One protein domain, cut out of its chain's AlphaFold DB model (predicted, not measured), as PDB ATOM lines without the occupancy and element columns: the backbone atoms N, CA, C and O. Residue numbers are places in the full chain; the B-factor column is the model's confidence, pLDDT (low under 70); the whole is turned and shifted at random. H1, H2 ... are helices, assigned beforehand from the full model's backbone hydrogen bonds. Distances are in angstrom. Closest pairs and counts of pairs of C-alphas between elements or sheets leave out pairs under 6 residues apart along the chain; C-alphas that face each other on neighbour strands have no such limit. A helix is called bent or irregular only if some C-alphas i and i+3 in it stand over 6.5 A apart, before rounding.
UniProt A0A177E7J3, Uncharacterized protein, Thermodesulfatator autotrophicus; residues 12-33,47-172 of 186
ATOM      1  N   THR A  12     172.372 237.555 194.427       85.50
ATOM      2  CA  THR A  12     171.127 237.983 193.773       85.50
ATOM      3  C   THR A  12     170.555 236.856 192.925       85.50
ATOM      4  O   THR A  12     169.406 236.473 193.103       85.50
ATOM      5  N   ARG A  13     171.392 236.236 192.093       86.94
ATOM      6  CA  ARG A  13     170.969 235.101 191.272       86.94
ATOM      7  C   ARG A  13     170.433 233.944 192.116       86.94
ATOM      8  O   ARG A  13     169.444 233.323 191.751       86.94
ATOM      9  N   LEU A  14     171.084 233.646 193.243       88.31
ATOM     10  CA  LEU A  14     170.639 232.563 194.119       88.31
ATOM     11  C   LEU A  14     169.260 232.847 194.729       88.31
ATOM     12  O   LEU A  14     168.435 231.936 194.802       88.31
ATOM     13  N   ILE A  15     168.988 234.086 195.158       91.12
ATOM     14  CA  ILE A  15     167.668 234.413 195.704       91.12
ATOM     15  C   ILE A  15     166.585 234.430 194.621       91.12
ATOM     16  O   ILE A  15     165.483 233.957 194.880       91.12
ATOM     17  N   GLU A  16     166.899 234.891 193.409       92.12
ATOM     18  CA  GLU A  16     165.988 234.839 192.259       92.12
ATOM     19  C   GLU A  16     165.605 233.389 191.930       92.12
ATOM     20  O   GLU A  16     164.421 233.068 191.869       92.12
ATOM     21  N   GLU A  17     166.584 232.478 191.855       90.44
ATOM     22  CA  GLU A  17     166.341 231.044 191.633       90.44
ATOM     23  C   GLU A  17     165.440 230.433 192.730       90.44
ATOM     24  O   GLU A  17     164.549 229.625 192.445       90.44
ATOM     25  N   LYS A  18     165.617 230.843 193.996       91.69
ATOM     26  CA  LYS A  18     164.752 230.414 195.111       91.69
ATOM     27  C   LYS A  18     163.332 230.982 195.005       91.69
ATOM     28  O   LYS A  18     162.378 230.260 195.298       91.69
ATOM     29  N   ILE A  19     163.188 232.246 194.604       94.06
ATOM     30  CA  ILE A  19     161.890 232.897 194.376       94.06
ATOM     31  C   ILE A  19     161.139 232.188 193.249       94.06
ATOM     32  O   ILE A  19     159.968 231.853 193.421       94.06
ATOM     33  N   ASP A  20     161.806 231.918 192.129       93.25
ATOM     34  CA  ASP A  20     161.202 231.242 190.981       93.25
ATOM     35  C   ASP A  20     160.763 229.824 191.345       93.25
ATOM     36  O   ASP A  20     159.622 229.448 191.084       93.25
ATOM     37  N   THR A  21     161.598 229.084 192.077       91.75
ATOM     38  CA  THR A  21     161.228 227.761 192.602       91.75
ATOM     39  C   THR A  21     159.985 227.838 193.498       91.75
ATOM     40  O   THR A  21     159.066 227.027 193.372       91.75
ATOM     41  N   ALA A  22     159.917 228.816 194.408       94.19
ATOM     42  CA  ALA A  22     158.756 228.993 195.278       94.19
ATOM     43  C   ALA A  22     157.484 229.317 194.476       94.19
ATOM     44  O   ALA A  22     156.424 228.764 194.770       94.19
ATOM     45  N   LYS A  23     157.593 230.158 193.439       95.69
ATOM     46  CA  LYS A  23     156.491 230.473 192.518       95.69
ATOM     47  C   LYS A  23     156.025 229.236 191.751       95.69
ATOM     48  O   LYS A  23     154.825 228.994 191.692       95.69
ATOM     49  N   GLU A  24     156.941 228.431 191.214       93.81
ATOM     50  CA  GLU A  24     156.612 227.179 190.521       93.81
ATOM     51  C   GLU A  24     155.848 226.214 191.436       93.81
ATOM     52  O   GLU A  24     154.795 225.694 191.056       93.81
ATOM     53  N   ILE A  25     156.321 226.024 192.673       93.38
ATOM     54  CA  ILE A  25     155.630 225.186 193.661       93.38
ATOM     55  C   ILE A  25     154.250 225.765 193.985       93.38
ATOM     56  O   ILE A  25     153.277 225.014 194.051       93.38
ATOM     57  N   PHE A  26     154.139 227.083 194.167       96.06
ATOM     58  CA  PHE A  26     152.871 227.734 194.479       96.06
ATOM     59  C   PHE A  26     151.849 227.600 193.342       96.06
ATOM     60  O   PHE A  26     150.688 227.304 193.607       96.06
ATOM     61  N   ILE A  27     152.276 227.720 192.082       96.75
ATOM     62  CA  ILE A  27     151.409 227.528 190.907       96.75
ATOM     63  C   ILE A  27     150.822 226.111 190.878       96.75
ATOM     64  O   ILE A  27     149.647 225.935 190.559       96.75
ATOM     65  N   VAL A  28     151.624 225.095 191.206       94.88
ATOM     66  CA  VAL A  28     151.195 223.689 191.117       94.88
ATOM     67  C   VAL A  28     150.428 223.236 192.364       94.88
ATOM     68  O   VAL A  28     149.440 222.510 192.257       94.88
ATOM     69  N   TRP A  29     150.873 223.647 193.553       95.12
ATOM     70  CA  TRP A  29     150.428 223.083 194.833       95.12
ATOM     71  C   TRP A  29     149.813 224.099 195.799       95.12
ATOM     72  O   TRP A  29     149.244 223.684 196.811       95.12
ATOM     73  N   GLY A  30     149.878 225.400 195.507       95.50
ATOM     74  CA  GLY A  30     149.428 226.477 196.396       95.50
ATOM     75  C   GLY A  30     147.974 226.321 196.827       95.50
ATOM     76  O   GLY A  30     147.690 226.284 198.021       95.50
ATOM     77  N   ASP A  31     147.064 226.090 195.879       97.56
ATOM     78  CA  ASP A  31     145.640 225.851 196.152       97.56
ATOM     79  C   ASP A  31     145.392 224.672 197.101       97.56
ATOM     80  O   ASP A  31     144.458 224.693 197.905       97.56
ATOM     81  N   ARG A  32     146.214 223.624 196.996       97.06
ATOM     82  CA  ARG A  32     146.100 222.430 197.834       97.06
ATOM     83  C   ARG A  32     146.648 222.687 199.234       97.06
ATOM     84  O   ARG A  32     146.016 222.273 200.197       97.06
ATOM     85  N   LEU A  33     147.773 223.397 199.345       97.00
ATOM     86  CA  LEU A  33     148.363 223.809 200.623       97.00
ATOM     87  C   LEU A  33     147.451 224.781 201.385       97.00
ATOM     88  O   LEU A  33     147.264 224.634 202.587       97.00
ATOM     89  N   VAL A  47     150.044 235.092 210.941       98.38
ATOM     90  CA  VAL A  47     149.863 236.530 210.684       98.38
ATOM     91  C   VAL A  47     149.671 237.279 212.000       98.38
ATOM     92  O   VAL A  47     150.354 238.271 212.242       98.38
ATOM     93  N   LYS A  48     148.825 236.763 212.902       98.31
ATOM     94  CA  LYS A  48     148.600 237.412 214.194       98.31
ATOM     95  C   LYS A  48     149.852 237.456 215.073       98.31
ATOM     96  O   LYS A  48     150.112 238.474 215.710       98.31
ATOM     97  N   ALA A  49     150.636 236.384 215.101       97.81
ATOM     98  CA  ALA A  49     151.894 236.345 215.839       97.81
ATOM     99  C   ALA A  49     152.914 237.354 215.281       97.81
ATOM    100  O   ALA A  49     153.577 238.040 216.056       97.81
ATOM    101  N   VAL A  50     152.980 237.504 213.952       96.81
ATOM    102  CA  VAL A  50     153.829 238.501 213.281       96.81
ATOM    103  C   VAL A  50     153.369 239.929 213.579       96.81
ATOM    104  O   VAL A  50     154.200 240.804 213.802       96.81
ATOM    105  N   GLU A  51     152.061 240.194 213.613       96.88
ATOM    106  CA  GLU A  51     151.531 241.498 214.035       96.88
ATOM    107  C   GLU A  51     151.938 241.829 215.472       96.88
ATOM    108  O   GLU A  51     152.444 242.919 215.729       96.88
ATOM    109  N   ASN A  52     151.753 240.883 216.398       97.12
ATOM    110  CA  ASN A  52     152.081 241.074 217.809       97.12
ATOM    111  C   ASN A  52     153.583 241.336 217.997       97.12
ATOM    112  O   ASN A  52     153.973 242.237 218.740       97.12
ATOM    113  N   SER A  53     154.438 240.571 217.312       95.31
ATOM    114  CA  SER A  53     155.886 240.750 217.403       95.31
ATOM    115  C   SER A  53     156.348 242.048 216.748       95.31
ATOM    116  O   SER A  53     157.208 242.734 217.296       95.31
ATOM    117  N   ASN A  54     155.759 242.430 215.611       94.38
ATOM    118  CA  ASN A  54     156.032 243.711 214.969       94.38
ATOM    119  C   ASN A  54     155.601 244.881 215.858       94.38
ATOM    120  O   ASN A  54     156.334 245.858 215.941       94.38
ATOM    121  N   GLN A  55     154.464 244.773 216.550       95.81
ATOM    122  CA  GLN A  55     154.017 245.787 217.500       95.81
ATOM    123  C   GLN A  55     155.017 245.947 218.652       95.81
ATOM    124  O   GLN A  55     155.452 247.063 218.916       95.81
ATOM    125  N   ALA A  56     155.448 244.849 219.283       95.25
ATOM    126  CA  ALA A  56     156.445 244.906 220.356       95.25
ATOM    127  C   ALA A  56     157.777 245.521 219.879       95.25
ATOM    128  O   ALA A  56     158.412 246.297 220.592       95.25
ATOM    129  N   MET A  57     158.197 245.197 218.653       92.62
ATOM    130  CA  MET A  57     159.402 245.748 218.029       92.62
ATOM    131  C   MET A  57     159.276 247.240 217.682       92.62
ATOM    132  O   MET A  57     160.258 247.975 217.828       92.62
ATOM    133  N   GLU A  58     158.103 247.684 217.231       93.12
ATOM    134  CA  GLU A  58     157.793 249.084 216.921       93.12
ATOM    135  C   GLU A  58     157.724 249.935 218.195       93.12
ATOM    136  O   GLU A  58     158.358 250.984 218.262       93.12
ATOM    137  N   GLU A  59     157.030 249.457 219.234       94.81
ATOM    138  CA  GLU A  59     156.935 250.128 220.540       94.81
ATOM    139  C   GLU A  59     158.314 250.314 221.188       94.81
ATOM    140  O   GLU A  59     158.581 251.340 221.809       94.81
ATOM    141  N   ALA A  60     159.215 249.354 220.976       92.94
ATOM    142  CA  ALA A  60     160.605 249.417 221.411       92.94
ATOM    143  C   ALA A  60     161.524 250.229 220.468       92.94
ATOM    144  O   ALA A  60     162.732 250.296 220.686       92.94
ATOM    145  N   GLY A  61     160.996 250.811 219.383       92.62
ATOM    146  CA  GLY A  61     161.742 251.657 218.442       92.62
ATOM    147  C   GLY A  61     162.731 250.918 217.529       92.62
ATOM    148  O   GLY A  61     163.512 251.552 216.815       92.62
ATOM    149  N   THR A  62     162.716 249.583 217.507       91.00
ATOM    150  CA  THR A  62     163.726 248.789 216.782       91.00
ATOM    151  C   THR A  62     163.645 248.962 215.264       91.00
ATOM    152  O   THR A  62     164.678 249.010 214.596       91.00
ATOM    153  N   PHE A  63     162.445 249.118 214.693       89.88
ATOM    154  CA  PHE A  63     162.284 249.341 213.252       89.88
ATOM    155  C   PHE A  63     162.790 250.709 212.810       89.88
ATOM    156  O   PHE A  63     163.464 250.796 211.779       89.88
ATOM    157  N   HIS A  64     162.547 251.754 213.605       91.12
ATOM    158  CA  HIS A  64     163.123 253.070 213.348       91.12
ATOM    159  C   HIS A  64     164.655 253.003 213.343       91.12
ATOM    160  O   HIS A  64     165.301 253.467 212.401       91.12
ATOM    161  N   GLU A  65     165.237 252.337 214.339       92.00
ATOM    162  CA  GLU A  65     166.687 252.180 214.436       92.00
ATOM    163  C   GLU A  65     167.266 251.365 213.263       92.00
ATOM    164  O   GLU A  65     168.311 251.708 212.693       92.00
ATOM    165  N   CYS A  66     166.555 250.322 212.827       89.94
ATOM    166  CA  CYS A  66     166.914 249.542 211.643       89.94
ATOM    167  C   CYS A  66     166.867 250.379 210.358       89.94
ATOM    168  O   CYS A  66     167.760 250.243 209.515       89.94
ATOM    169  N   TYR A  67     165.864 251.251 210.210       90.38
ATOM    170  CA  TYR A  67     165.744 252.176 209.084       90.38
ATOM    171  C   TYR A  67     166.925 253.149 209.035       90.38
ATOM    172  O   TYR A  67     167.602 253.235 208.007       90.38
ATOM    173  N   VAL A  68     167.239 253.812 210.154       91.50
ATOM    174  CA  VAL A  68     168.381 254.737 210.249       91.50
ATOM    175  C   VAL A  68     169.682 254.017 209.889       91.50
ATOM    176  O   VAL A  68     170.422 254.450 209.004       91.50
ATOM    177  N   CYS A  69     169.938 252.860 210.500       91.12
ATOM    178  CA  CYS A  69     171.166 252.100 210.281       91.12
ATOM    179  C   CYS A  69     171.311 251.599 208.832       91.12
ATOM    180  O   CYS A  69     172.408 251.587 208.266       91.12
ATOM    181  N   THR A  70     170.220 251.151 208.215       89.50
ATOM    182  CA  THR A  70     170.261 250.469 206.915       89.50
ATOM    183  C   THR A  70     170.139 251.425 205.744       89.50
ATOM    184  O   THR A  70     170.929 251.328 204.801       89.50
ATOM    185  N   VAL A  71     169.146 252.311 205.799       88.06
ATOM    186  CA  VAL A  71     168.751 253.171 204.683       88.06
ATOM    187  C   VAL A  71     169.523 254.484 204.720       88.06
ATOM    188  O   VAL A  71     170.054 254.889 203.692       88.06
ATOM    189  N   LEU A  72     169.640 255.122 205.892       89.94
ATOM    190  CA  LEU A  72     170.316 256.421 206.005       89.94
ATOM    191  C   LEU A  72     171.838 256.280 206.122       89.94
ATOM    192  O   LEU A  72     172.582 256.981 205.445       89.94
ATOM    193  N   GLU A  73     172.314 255.371 206.976       91.56
ATOM    194  CA  GLU A  73     173.751 255.223 207.246       91.56
ATOM    195  C   GLU A  73     174.453 254.183 206.370       91.56
ATOM    196  O   GLU A  73     175.683 254.171 206.280       91.56
ATOM    197  N   GLY A  74     173.704 253.253 205.782       88.06
ATOM    198  CA  GLY A  74     174.284 252.177 204.995       88.06
ATOM    199  C   GLY A  74     175.149 251.180 205.794       88.06
ATOM    200  O   GLY A  74     176.094 250.596 205.252       88.06
ATOM    201  N   LYS A  75     174.831 250.918 207.065       88.19
ATOM    202  CA  LYS A  75     175.589 250.003 207.946       88.19
ATOM    203  C   LYS A  75     174.826 248.747 208.380       88.19
ATOM    204  O   LYS A  75     175.454 247.844 208.929       88.19
ATOM    205  N   GLY A  76     173.521 248.683 208.110       84.50
ATOM    206  CA  GLY A  76     172.604 247.632 208.576       84.50
ATOM    207  C   GLY A  76     173.089 246.191 208.400       84.50
ATOM    208  O   GLY A  76     173.820 245.881 207.453       84.50
ATOM    209  N   CYS A  77     172.651 245.309 209.306       87.44
ATOM    210  CA  CYS A  77     172.941 243.869 209.292       87.44
ATOM    211  C   CYS A  77     172.320 243.143 208.087       87.44
ATOM    212  O   CYS A  77     172.869 242.146 207.629       87.44
ATOM    213  N   CYS A  78     171.244 243.685 207.516       87.06
ATOM    214  CA  CYS A  78     170.595 243.221 206.292       87.06
ATOM    215  C   CYS A  78     171.391 243.589 205.030       87.06
ATOM    216  O   CYS A  78     170.962 244.375 204.181       87.06
ATOM    217  N   LYS A  79     172.598 243.033 204.938       89.31
ATOM    218  CA  LYS A  79     173.520 243.187 203.810       89.31
ATOM    219  C   LYS A  79     173.161 242.228 202.680       89.31
ATOM    220  O   LYS A  79     172.436 241.259 202.885       89.31
ATOM    221  N   ILE A  80     173.716 242.502 201.503       89.25
ATOM    222  CA  ILE A  80     173.708 241.560 200.384       89.25
ATOM    223  C   ILE A  80     174.204 240.174 200.832       89.25
ATOM    224  O   ILE A  80     175.177 240.068 201.581       89.25
ATOM    225  N   GLY A  81     173.520 239.125 200.387       87.25
ATOM    226  CA  GLY A  81     173.757 237.746 200.798       87.25
ATOM    227  C   GLY A  81     172.819 237.256 201.900       87.25
ATOM    228  O   GLY A  81     172.456 236.084 201.853       87.25
ATOM    229  N   LEU A  82     172.367 238.123 202.822       90.25
ATOM    230  CA  LEU A  82     171.487 237.717 203.932       90.25
ATOM    231  C   LEU A  82     170.128 237.209 203.437       90.25
ATOM    232  O   LEU A  82     169.516 236.358 204.070       90.25
ATOM    233  N   GLU A  83     169.657 237.688 202.286       91.38
ATOM    234  CA  GLU A  83     168.449 237.168 201.641       91.38
ATOM    235  C   GLU A  83     168.476 235.646 201.439       91.38
ATOM    236  O   GLU A  83     167.419 235.023 201.437       91.38
ATOM    237  N   ASN A  84     169.658 235.031 201.334       88.88
ATOM    238  CA  ASN A  84     169.791 233.594 201.113       88.88
ATOM    239  C   ASN A  84     169.474 232.746 202.349       88.88
ATOM    240  O   ASN A  84     169.304 231.536 202.200       88.88
ATOM    241  N   GLU A  85     169.307 233.365 203.520       90.44
ATOM    242  CA  GLU A  85     168.687 232.740 204.696       90.44
ATOM    243  C   GLU A  85     167.206 232.418 204.462       90.44
ATOM    244  O   GLU A  85     166.630 231.554 205.125       90.44
ATOM    245  N   CYS A  86     166.563 233.092 203.502       91.88
ATOM    246  CA  CYS A  86     165.231 232.711 203.062       91.88
ATOM    247  C   CYS A  86     165.328 231.388 202.300       91.88
ATOM    248  O   CYS A  86     165.953 231.282 201.240       91.88
ATOM    249  N   THR A  87     164.717 230.350 202.860       91.94
ATOM    250  CA  THR A  87     164.549 229.067 202.179       91.94
ATOM    251  C   THR A  87     163.386 229.153 201.196       91.94
ATOM    252  O   THR A  87     162.507 230.009 201.324       91.94
ATOM    253  N   VAL A  88     163.333 228.221 200.241       93.38
ATOM    254  CA  VAL A  88     162.194 228.099 199.315       93.38
ATOM    255  C   VAL A  88     160.874 227.960 200.081       93.38
ATOM    256  O   VAL A  88     159.876 228.547 199.682       93.38
ATOM    257  N   LEU A  89     160.867 227.262 201.224       94.12
ATOM    258  CA  LEU A  89     159.672 227.100 202.061       94.12
ATOM    259  C   LEU A  89     159.219 228.411 202.721       94.12
ATOM    260  O   LEU A  89     158.020 228.654 202.815       94.12
ATOM    261  N   ILE A  90     160.152 229.266 203.157       95.69
ATOM    262  CA  ILE A  90     159.820 230.594 203.704       95.69
ATOM    263  C   ILE A  90     159.234 231.487 202.605       95.69
ATOM    264  O   ILE A  90     158.254 232.195 202.833       95.69
ATOM    265  N   LEU A  91     159.803 231.444 201.399       96.50
ATOM    266  CA  LEU A  91     159.283 232.196 200.257       96.50
ATOM    267  C   LEU A  91     157.904 231.671 199.832       96.50
ATOM    268  O   LEU A  91     156.972 232.449 199.660       96.50
ATOM    269  N   LEU A  92     157.723 230.355 199.764       96.38
ATOM    270  CA  LEU A  92     156.425 229.745 199.484       96.38
ATOM    271  C   LEU A  92     155.370 230.150 200.521       96.38
ATOM    272  O   LEU A  92     154.246 230.472 200.148       96.38
ATOM    273  N   LEU A  93     155.732 230.199 201.806       97.75
ATOM    274  CA  LEU A  93     154.831 230.685 202.848       97.75
ATOM    275  C   LEU A  93     154.434 232.153 202.621       97.75
ATOM    276  O   LEU A  93     153.266 232.481 202.782       97.75
ATOM    277  N   ASN A  94     155.358 233.025 202.206       98.38
ATOM    278  CA  ASN A  94     155.017 234.407 201.846       98.38
ATOM    279  C   ASN A  94     154.013 234.468 200.680       98.38
ATOM    280  O   ASN A  94     153.019 235.182 200.784       98.38
ATOM    281  N   LEU A  95     154.198 233.659 199.630       98.25
ATOM    282  CA  LEU A  95     153.234 233.565 198.522       98.25
ATOM    283  C   LEU A  95     151.851 233.092 199.001       98.25
ATOM    284  O   LEU A  95     150.830 233.648 198.607       98.25
ATOM    285  N   MET A  96     151.806 232.104 199.902       98.06
ATOM    286  CA  MET A  96     150.556 231.635 200.519       98.06
ATOM    287  C   MET A  96     149.862 232.706 201.370       98.06
ATOM    288  O   MET A  96     148.649 232.646 201.555       98.06
ATOM    289  N   LEU A  97     150.615 233.674 201.889       97.75
ATOM    290  CA  LEU A  97     150.097 234.814 202.647       97.75
ATOM    291  C   LEU A  97     149.728 236.006 201.749       97.75
ATOM    292  O   LEU A  97     149.250 237.015 202.258       97.75
ATOM    293  N   GLY A  98     149.885 235.869 200.427       96.88
ATOM    294  CA  GLY A  98     149.535 236.896 199.447       96.88
ATOM    295  C   GLY A  98     150.594 237.985 199.274       96.88
ATOM    296  O   GLY A  98     150.267 239.054 198.768       96.88
ATOM    297  N   GLU A  99     151.833 237.738 199.701       95.94
ATOM    298  CA  GLU A  99     152.932 238.688 199.533       95.94
ATOM    299  C   GLU A  99     153.509 238.637 198.113       95.94
ATOM    300  O   GLU A  99     153.792 237.561 197.574       95.94
ATOM    301  N   ASP A 100     153.773 239.817 197.555       92.88
ATOM    302  CA  ASP A 100     154.524 239.982 196.315       92.88
ATOM    303  C   ASP A 100     156.014 240.185 196.612       92.88
ATOM    304  O   ASP A 100     156.411 240.926 197.517       92.88
ATOM    305  N   PHE A 101     156.874 239.569 195.803       94.62
ATOM    306  CA  PHE A 101     158.316 239.793 195.902       94.62
ATOM    307  C   PHE A 101     158.753 241.008 195.080       94.62
ATOM    308  O   PHE A 101     158.206 241.244 194.003       94.62
ATOM    309  N   PRO A 102     159.758 241.772 195.547       92.56
ATOM    310  CA  PRO A 102     160.341 242.834 194.740       92.56
ATOM    311  C   PRO A 102     160.980 242.263 193.465       92.56
ATOM    312  O   PRO A 102     161.549 241.175 193.488       92.56
ATOM    313  N   GLU A 103     160.897 243.010 192.364       90.75
ATOM    314  CA  GLU A 103     161.562 242.652 191.100       90.75
ATOM    315  C   GLU A 103     163.064 242.965 191.138       90.75
ATOM    316  O   GLU A 103     163.863 242.293 190.494       90.75
ATOM    317  N   GLU A 104     163.457 243.968 191.926       90.94
ATOM    318  CA  GLU A 104     164.839 244.414 192.076       90.94
ATOM    319  C   GLU A 104     165.115 244.943 193.490       90.94
ATOM    320  O   GLU A 104     164.208 245.180 194.293       90.94
ATOM    321  N   ARG A 105     166.397 245.157 193.812       90.94
ATOM    322  CA  ARG A 105     166.794 245.718 195.109       90.94
ATOM    323  C   ARG A 105     166.458 247.201 195.184       90.94
ATOM    324  O   ARG A 105     167.117 248.021 194.554       90.94
ATOM    325  N   GLU A 106     165.534 247.547 196.070       90.75
ATOM    326  CA  GLU A 106     165.161 248.944 196.320       90.75
ATOM    327  C   GLU A 106     166.231 249.719 197.104       90.75
ATOM    328  O   GLU A 106     166.378 250.929 196.932       90.75
ATOM    329  N   VAL A 107     166.996 249.039 197.969       88.38
ATOM    330  CA  VAL A 107     168.090 249.653 198.735       88.38
ATOM    331  C   VAL A 107     169.438 249.090 198.259       88.38
ATOM    332  O   VAL A 107     169.759 247.930 198.544       88.38
ATOM    333  N   PRO A 108     170.266 249.887 197.551       87.31
ATOM    334  CA  PRO A 108     171.531 249.420 196.994       87.31
ATOM    335  C   PRO A 108     172.460 248.777 198.034       87.31
ATOM    336  O   PRO A 108     172.719 249.328 199.107       87.31
ATOM    337  N   GLY A 109     172.980 247.589 197.711       86.94
ATOM    338  CA  GLY A 109     173.901 246.837 198.575       86.94
ATOM    339  C   GLY A 109     173.265 246.192 199.818       86.94
ATOM    340  O   GLY A 109     173.993 245.678 200.673       86.94
ATOM    341  N   ARG A 110     171.930 246.206 199.941       91.06
ATOM    342  CA  ARG A 110     171.178 245.565 201.036       91.06
ATOM    343  C   ARG A 110     170.474 244.298 200.600       91.06
ATOM    344  O   ARG A 110     170.435 243.996 199.413       91.06
ATOM    345  N   CYS A 111     169.949 243.568 201.583       92.75
ATOM    346  CA  CYS A 111     169.125 242.381 201.394       92.75
ATOM    347  C   CYS A 111     168.018 242.616 200.356       92.75
ATOM    348  O   CYS A 111     167.426 243.692 200.320       92.75
ATOM    349  N   PHE A 112     167.742 241.603 199.533       94.38
ATOM    350  CA  PHE A 112     166.812 241.693 198.401       94.38
ATOM    351  C   PHE A 112     165.394 242.110 198.815       94.38
ATOM    352  O   PHE A 112     164.714 242.818 198.084       94.38
ATOM    353  N   PHE A 113     164.981 241.742 200.029       94.50
ATOM    354  CA  PHE A 113     163.655 242.044 200.566       94.50
ATOM    355  C   PHE A 113     163.583 243.343 201.374       94.50
ATOM    356  O   PHE A 113     162.506 243.707 201.839       94.50
ATOM    357  N   VAL A 114     164.699 244.039 201.599       91.38
ATOM    358  CA  VAL A 114     164.687 245.300 202.350       91.38
ATOM    359  C   VAL A 114     164.283 246.446 201.432       91.38
ATOM    360  O   VAL A 114     164.996 246.775 200.487       91.38
ATOM    361  N   GLY A 115     163.159 247.079 201.761       88.81
ATOM    362  CA  GLY A 115     162.712 248.331 201.168       88.81
ATOM    363  C   GLY A 115     163.052 249.548 202.041       88.81
ATOM    364  O   GLY A 115     163.574 249.414 203.155       88.81
ATOM    365  N   PRO A 116     162.692 250.761 201.591       81.75
ATOM    366  CA  PRO A 116     162.962 252.002 202.311       81.75
ATOM    367  C   PRO A 116     162.177 252.115 203.622       81.75
ATOM    368  O   PRO A 116     162.483 252.976 204.429       81.75
ATOM    369  N   ARG A 117     161.162 251.275 203.852       81.12
ATOM    370  CA  ARG A 117     160.346 251.275 205.081       81.12
ATOM    371  C   ARG A 117     160.516 250.004 205.919       81.12
ATOM    372  O   ARG A 117     159.737 249.778 206.834       81.12
ATOM    373  N   GLY A 118     161.512 249.175 205.604       84.75
ATOM    374  CA  GLY A 118     161.745 247.892 206.265       84.75
ATOM    375  C   GLY A 118     161.605 246.698 205.324       84.75
ATOM    376  O   GLY A 118     161.532 246.843 204.104       84.75
ATOM    377  N   CYS A 119     161.623 245.497 205.900       90.75
ATOM    378  CA  CYS A 119     161.547 244.248 205.146       90.75
ATOM    379  C   CYS A 119     160.147 244.049 204.541       90.75
ATOM    380  O   CYS A 119     159.153 244.131 205.263       90.75
ATOM    381  N   LYS A 120     160.089 243.767 203.236       91.69
ATOM    382  CA  LYS A 120     158.864 243.619 202.438       91.69
ATOM    383  C   LYS A 120     158.209 242.244 202.529       91.69
ATOM    384  O   LYS A 120     157.105 242.097 202.041       91.69
ATOM    385  N   ILE A 121     158.877 241.258 203.123       94.81
ATOM    386  CA  ILE A 121     158.291 239.934 203.357       94.81
ATOM    387  C   ILE A 121     157.792 239.819 204.794       94.81
ATOM    388  O   ILE A 121     158.397 240.362 205.733       94.81
ATOM    389  N   LEU A 122     156.695 239.086 204.950       94.88
ATOM    390  CA  LEU A 122     156.042 238.845 206.227       94.88
ATOM    391  C   LEU A 122     156.709 237.675 206.948       94.88
ATOM    392  O   LEU A 122     157.195 237.846 208.067       94.88
ATOM    393  N   ALA A 123     156.818 236.518 206.285       96.19
ATOM    394  CA  ALA A 123     157.539 235.381 206.833       96.19
ATOM    395  C   ALA A 123     159.045 235.556 206.653       96.19
ATOM    396  O   ALA A 123     159.546 235.632 205.531       96.19
ATOM    397  N   ARG A 124     159.774 235.636 207.768       94.62
ATOM    398  CA  ARG A 124     161.206 235.963 207.798       94.62
ATOM    399  C   ARG A 124     162.001 234.830 208.453       94.62
ATOM    400  O   ARG A 124     161.495 234.215 209.388       94.62
ATOM    401  N   PRO A 125     163.247 234.568 208.021       92.12
ATOM    402  CA  PRO A 125     164.128 233.617 208.696       92.12
ATOM    403  C   PRO A 125     164.322 233.964 210.171       92.12
ATOM    404  O   PRO A 125     164.349 235.142 210.535       92.12
ATOM    405  N   MET A 126     164.539 232.943 211.006       90.31
ATOM    406  CA  MET A 126     164.788 233.114 212.443       90.31
ATOM    407  C   MET A 126     165.907 234.126 212.709       90.31
ATOM    408  O   MET A 126     165.733 235.016 213.534       90.31
ATOM    409  N   LEU A 127     167.005 234.063 211.946       86.88
ATOM    410  CA  LEU A 127     168.131 234.992 212.072       86.88
ATOM    411  C   LEU A 127     167.723 236.464 211.891       86.88
ATOM    412  O   LEU A 127     168.316 237.350 212.495       86.88
ATOM    413  N   CYS A 128     166.708 236.747 211.071       86.44
ATOM    414  CA  CYS A 128     166.219 238.109 210.857       86.44
ATOM    415  C   CYS A 128     165.337 238.619 212.002       86.44
ATOM    416  O   CYS A 128     165.111 239.824 212.092       86.44
ATOM    417  N   ARG A 129     164.796 237.719 212.828       87.56
ATOM    418  CA  ARG A 129     163.869 238.044 213.916       87.56
ATOM    419  C   ARG A 129     164.545 238.006 215.282       87.56
ATOM    420  O   ARG A 129     164.371 238.934 216.058       87.56
ATOM    421  N   ASP A 130     165.336 236.973 215.543       84.25
ATOM    422  CA  ASP A 130     165.943 236.678 216.846       84.25
ATOM    423  C   ASP A 130     167.402 237.162 216.941       84.25
ATOM    424  O   ASP A 130     168.280 236.504 217.495       84.25
ATOM    425  N   TYR A 131     167.695 238.318 216.335       84.81
ATOM    426  CA  TYR A 131     169.025 238.923 216.357       84.81
ATOM    427  C   TYR A 131     168.983 240.355 216.894       84.81
ATOM    428  O   TYR A 131     168.619 241.309 216.199       84.81
ATOM    429  N   PHE A 132     169.444 240.527 218.133       88.81
ATOM    430  CA  PHE A 132     169.709 241.843 218.707       88.81
ATOM    431  C   PHE A 132     171.125 242.295 218.340       88.81
ATOM    432  O   PHE A 132     172.122 241.820 218.885       88.81
ATOM    433  N   CYS A 133     171.226 243.230 217.394       90.06
ATOM    434  CA  CYS A 133     172.507 243.840 217.049       90.06
ATOM    435  C   CYS A 133     173.013 244.755 218.179       90.06
ATOM    436  O   CYS A 133     172.239 245.180 219.035       90.06
ATOM    437  N   LEU A 134     174.291 245.149 218.145       90.94
ATOM    438  CA  LEU A 134     174.871 246.059 219.149       90.94
ATOM    439  C   LEU A 134     174.075 247.365 219.330       90.94
ATOM    440  O   LEU A 134     174.035 247.902 220.430       90.94
ATOM    441  N   ARG A 135     173.421 247.874 218.275       92.50
ATOM    442  CA  ARG A 135     172.572 249.075 218.374       92.50
ATOM    443  C   ARG A 135     171.322 248.805 219.212       92.50
ATOM    444  O   ARG A 135     170.996 249.609 220.072       92.50
ATOM    445  N   HIS A 136     170.691 247.644 219.025       92.00
ATOM    446  CA  HIS A 136     169.567 247.216 219.858       92.00
ATOM    447  C   HIS A 136     170.009 246.977 221.306       92.00
ATOM    448  O   HIS A 136     169.356 247.473 222.212       92.00
ATOM    449  N   LEU A 137     171.146 246.309 221.525       92.25
ATOM    450  CA  LEU A 137     171.672 246.048 222.875       92.25
ATOM    451  C   LEU A 137     172.000 247.332 223.655       92.25
ATOM    452  O   LEU A 137     171.893 247.351 224.874       92.25
ATOM    453  N   ASN A 138     172.396 248.404 222.965       93.94
ATOM    454  CA  ASN A 138     172.675 249.697 223.597       93.94
ATOM    455  C   ASN A 138     171.414 250.541 223.854       93.94
ATOM    456  O   ASN A 138     171.485 251.519 224.594       93.94
ATOM    457  N   MET A 139     170.298 250.214 223.199       94.75
ATOM    458  CA  MET A 139     169.054 250.989 223.251       94.75
ATOM    459  C   MET A 139     168.001 250.340 224.153       94.75
ATOM    460  O   MET A 139     167.273 251.046 224.841       94.75
ATOM    461  N   LEU A 140     167.914 249.011 224.131       94.75
ATOM    462  CA  LEU A 140     166.888 248.242 224.823       94.75
ATOM    463  C   LEU A 140     167.344 247.851 226.227       94.75
ATOM    464  O   LEU A 140     168.472 247.406 226.434       94.75
ATOM    465  N   SER A 141     166.432 247.933 227.188       95.06
ATOM    466  CA  SER A 141     166.608 247.316 228.500       95.06
ATOM    467  C   SER A 141     166.457 245.793 228.433       95.06
ATOM    468  O   SER A 141     165.772 245.248 227.563       95.06
ATOM    469  N   ASP A 142     167.005 245.089 229.426       93.88
ATOM    470  CA  ASP A 142     166.833 243.636 229.568       93.88
ATOM    471  C   ASP A 142     165.358 243.218 229.600       93.88
ATOM    472  O   ASP A 142     164.983 242.167 229.079       93.88
ATOM    473  N   LYS A 143     164.497 244.062 230.183       94.88
ATOM    474  CA  LYS A 143     163.055 243.813 230.263       94.88
ATOM    475  C   LYS A 143     162.389 243.894 228.887       94.88
ATOM    476  O   LYS A 143     161.536 243.062 228.588       94.88
ATOM    477  N   GLU A 144     162.765 244.871 228.065       95.00
ATOM    478  CA  GLU A 144     162.250 245.014 226.698       95.00
ATOM    479  C   GLU A 144     162.736 243.873 225.809       95.00
ATOM    480  O   GLU A 144     161.927 243.260 225.116       95.00
ATOM    481  N   MET A 145     164.023 243.516 225.886       94.19
ATOM    482  CA  MET A 145     164.564 242.371 225.146       94.19
ATOM    483  C   MET A 145     163.851 241.071 225.526       94.19
ATOM    484  O   MET A 145     163.396 240.345 224.645       94.19
ATOM    485  N   ALA A 146     163.673 240.808 226.826       94.00
ATOM    486  CA  ALA A 146     162.950 239.629 227.295       94.00
ATOM    487  C   ALA A 146     161.500 239.597 226.787       94.00
ATOM    488  O   ALA A 146     161.020 238.541 226.371       94.00
ATOM    489  N   HIS A 147     160.811 240.741 226.788       94.38
ATOM    490  CA  HIS A 147     159.451 240.841 226.263       94.38
ATOM    491  C   HIS A 147     159.394 240.561 224.753       94.38
ATOM    492  O   HIS A 147     158.603 239.724 224.321       94.38
ATOM    493  N   ILE A 148     160.266 241.193 223.961       95.00
ATOM    494  CA  ILE A 148     160.335 240.989 222.507       95.00
ATOM    495  C   ILE A 148     160.616 239.516 222.190       95.00
ATOM    496  O   ILE A 148     159.900 238.918 221.389       95.00
ATOM    497  N   THR A 149     161.596 238.896 222.853       93.75
ATOM    498  CA  THR A 149     161.911 237.471 222.666       93.75
ATOM    499  C   THR A 149     160.720 236.572 223.004       93.75
ATOM    500  O   THR A 149     160.456 235.608 222.288       93.75
ATOM    501  N   GLN A 150     159.964 236.865 224.067       93.56
ATOM    502  CA  GLN A 150     158.769 236.084 224.413       93.56
ATOM    503  C   GLN A 150     157.706 236.143 223.315       93.56
ATOM    504  O   GLN A 150     157.166 235.102 222.946       93.56
ATOM    505  N   VAL A 151     157.438 237.328 222.761       94.69
ATOM    506  CA  VAL A 151     156.451 237.490 221.684       94.69
ATOM    507  C   VAL A 151     156.947 236.852 220.377       94.69
ATOM    508  O   VAL A 151     156.185 236.178 219.688       94.69
ATOM    509  N   LEU A 152     158.240 236.981 220.062       94.69
ATOM    510  CA  LEU A 152     158.857 236.357 218.886       94.69
ATOM    511  C   LEU A 152     158.799 234.827 218.909       94.69
ATOM    512  O   LEU A 152     158.685 234.209 217.852       94.69
ATOM    513  N   ASN A 153     158.857 234.199 220.085       95.31
ATOM    514  CA  ASN A 153     158.814 232.740 220.185       95.31
ATOM    515  C   ASN A 153     157.536 232.144 219.581       95.31
ATOM    516  O   ASN A 153     157.596 231.071 218.978       95.31
ATOM    517  N   GLU A 154     156.392 232.825 219.697       95.81
ATOM    518  CA  GLU A 154     155.146 232.362 219.079       95.81
ATOM    519  C   GLU A 154     155.234 232.406 217.544       95.81
ATOM    520  O   GLU A 154     154.931 231.411 216.881       95.81
ATOM    521  N   GLU A 155     155.735 233.513 216.984       96.56
ATOM    522  CA  GLU A 155     155.982 233.660 215.542       96.56
ATOM    523  C   GLU A 155     156.921 232.561 215.028       96.56
ATOM    524  O   GLU A 155     156.604 231.880 214.051       96.56
ATOM    525  N   LEU A 156     158.058 232.350 215.694       96.25
ATOM    526  CA  LEU A 156     159.074 231.383 215.274       96.25
ATOM    527  C   LEU A 156     158.581 229.936 215.381       96.25
ATOM    528  O   LEU A 156     158.853 229.118 214.497       96.25
ATOM    529  N   THR A 157     157.807 229.623 216.422       96.94
ATOM    530  CA  THR A 157     157.197 228.297 216.596       96.94
ATOM    531  C   THR A 157     156.207 228.003 215.471       96.94
ATOM    532  O   THR A 157     156.233 226.920 214.877       96.94
ATOM    533  N   LEU A 158     155.355 228.974 215.134       97.88
ATOM    534  CA  LEU A 158     154.389 228.843 214.045       97.88
ATOM    535  C   LEU A 158     155.075 228.769 212.679       97.88
ATOM    536  O   LEU A 158     154.685 227.931 211.866       97.88
ATOM    537  N   LEU A 159     156.127 229.562 212.448       97.19
ATOM    538  CA  LEU A 159     156.946 229.490 211.236       97.19
ATOM    539  C   LEU A 159     157.530 228.084 211.050       97.19
ATOM    540  O   LEU A 159     157.409 227.498 209.972       97.19
ATOM    541  N   HIS A 160     158.135 227.521 212.101       95.81
ATOM    542  CA  HIS A 160     158.703 226.176 212.056       95.81
ATOM    543  C   HIS A 160     157.631 225.108 211.802       95.81
ATOM    544  O   HIS A 160     157.835 224.210 210.982       95.81
ATOM    545  N   ARG A 161     156.465 225.215 212.454       97.69
ATOM    546  CA  ARG A 161     155.358 224.269 212.258       97.69
ATOM    547  C   ARG A 161     154.808 224.328 210.834       97.69
ATOM    548  O   ARG A 161     154.636 223.278 210.221       97.69
ATOM    549  N   LEU A 162     154.554 225.528 210.311       97.88
ATOM    550  CA  LEU A 162     154.061 225.738 208.948       97.88
ATOM    551  C   LEU A 162     155.047 225.200 207.913       97.88
ATOM    552  O   LEU A 162     154.665 224.404 207.062       97.88
ATOM    553  N   THR A 163     156.322 225.579 208.010       95.12
ATOM    554  CA  THR A 163     157.346 225.135 207.049       95.12
ATOM    555  C   THR A 163     157.584 223.625 207.106       95.12
ATOM    556  O   THR A 163     157.767 223.005 206.060       95.12
ATOM    557  N   SER A 164     157.500 223.008 208.290       94.56
ATOM    558  CA  SER A 164     157.559 221.548 208.446       94.56
ATOM    559  C   SER A 164     156.368 220.839 207.797       94.56
ATOM    560  O   SER A 164     156.565 219.882 207.056       94.56
ATOM    561  N   LEU A 165     155.141 221.326 208.018       95.88
ATOM    562  CA  LEU A 165     153.938 220.751 207.406       95.88
ATOM    563  C   LEU A 165     153.937 220.902 205.883       95.88
ATOM    564  O   LEU A 165     153.628 219.955 205.167       95.88
ATOM    565  N   ILE A 166     154.306 222.082 205.379       94.69
ATOM    566  CA  ILE A 166     154.415 222.327 203.937       94.69
ATOM    567  C   ILE A 166     155.418 221.346 203.323       94.69
ATOM    568  O   ILE A 166     155.117 220.734 202.303       94.69
ATOM    569  N   ARG A 167     156.579 221.150 203.964       92.38
ATOM    570  CA  ARG A 167     157.572 220.162 203.527       92.38
ATOM    571  C   ARG A 167     156.990 218.752 203.483       92.38
ATOM    572  O   ARG A 167     157.109 218.107 202.452       92.38
ATOM    573  N   GLU A 168     156.354 218.299 204.560       92.00
ATOM    574  CA  GLU A 168     155.753 216.962 204.648       92.00
ATOM    575  C   GLU A 168     154.758 216.721 203.501       92.00
ATOM    576  O   GLU A 168     154.864 215.736 202.775       92.00
ATOM    577  N   ARG A 169     153.852 217.676 203.245       93.00
ATOM    578  CA  ARG A 169     152.882 217.574 202.141       93.00
ATOM    579  C   ARG A 169     153.537 217.520 200.774       93.00
ATOM    580  O   ARG A 169     153.123 216.756 199.905       93.00
ATOM    581  N   LEU A 170     154.555 218.338 200.578       90.62
ATOM    582  CA  LEU A 170     155.310 218.377 199.341       90.62
ATOM    583  C   LEU A 170     156.085 217.069 199.103       90.62
ATOM    584  O   LEU A 170     156.088 216.561 197.980       90.62
ATOM    585  N   GLU A 171     156.678 216.491 200.147       88.44
ATOM    586  CA  GLU A 171     157.333 215.178 200.098       88.44
ATOM    587  C   GLU A 171     156.335 214.058 199.777       88.44
ATOM    588  O   GLU A 171     156.623 213.207 198.931       88.44
ATOM    589  N   ASP A 172     155.141 214.091 200.370       89.50
ATOM    590  CA  ASP A 172     154.084 213.110 200.111       89.50
ATOM    591  C   ASP A 172     153.581 213.154 198.662       89.50
ATOM    592  O   ASP A 172     153.272 212.119 198.067       89.50
TER     593      ASP A 172
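This is residues 12 to 33 and 47 to 172 of the 186 residues of an uncharacterized protein of Thermodesulfatator autotrophicus (UniProt A0A177E7J3). One long helix, H8, runs the length of one side, and the shorter helices stand along it: H2 beside H8 residues 147 to 155, H5 crossing it near residues 162 to 167 with H1 packed on H5, and H3 with H7 toward the end where H8 begins. The short helices H6 and H4 lie nearest the middle, and a long looped stretch with no named element, residues 97 to 125, runs from near the middle out to the edge, its C-alphas 2 to 18 A from the mean of all C-alphas. The printed part has 148 residues with eight named helices, H1 to H8 in order, and no named strand; the class is all helix. It is compact, with a radius of gyration of the C-alphas of 15.7 A, and spans 47 by 33 by 19 A.

H1, residues 12 to 33, begins with C-alpha 12 at (171.127, 237.983, 193.773) and is 27.7 A long. It has a kink of 57 degrees near residue 27 and is irregular, with C-alphas 28 and 31 7.8 A apart. After the cut come H2, residues 47 to 59, 18.2 A, and H3, residues 62 to 72, 14.8 A. H4 is residues 82 to 85, H5 residues 88 to 96, 12.2 A, H6 residues 126 to 129 and H7 residues 134 to 139. H8, residues 142 to 172, is 44.3 A long, has a kink of 27 degrees near residue 151, and ends with C-alpha 172 at (154.084, 213.110, 200.111).

H1 touches H5 at a steep tilt of 53 degrees, the same way; the closest C-alphas, of Ala 22 and Leu 92, are 4.9 A apart. With residues 14 to 15 alone, H1 only just touches H4, with 3 pairs of C-alphas within 8 A, the closest those of Ile 15 and Asn 84, 5.9 A. H2 touches residues 147 to 155 alone of H8 at a shallow tilt of 25 degrees, opposite ways, the closest C-alphas being those of Ala 49 and Glu 155, 4.9 A. H3 only just touches H7, with 3 pairs of C-alphas within 8 A, the closest those of Thr 62 and His 136, 6.8 A. H5 is about perpendicular to H8, at 86 degrees, and touches its residues 162 to 167 alone; the closest C-alphas, of Leu 89 and Thr 163, are 5.8 A apart. The helix packing is mostly crossed, the lines of touching helices mostly standing at more than a shallow tilt. H6 is close to but not clearly touching H8, with the C-alphas of Met 126 and Leu 156 closest at 6.6 A. H3 and H8 are apart. Every O i to N i+4 pair is within hydrogen-bond range in H2, H3, H5 and H7, against 16 of 18 in H1 and 25 of 27 in H8; H4 and H6 are too short for such a pair.

The C-alphas farthest apart, of Asn 138 and Asp 172, are 47.3 A apart. Residues 34 to 46 are not printed, and C-alphas 33 and 47 are 16.3 A apart across the cut. H5 to H6 is a long link of 29 residues. The mean pLDDT of the printed part is 92.7, and no printed residue is under 70.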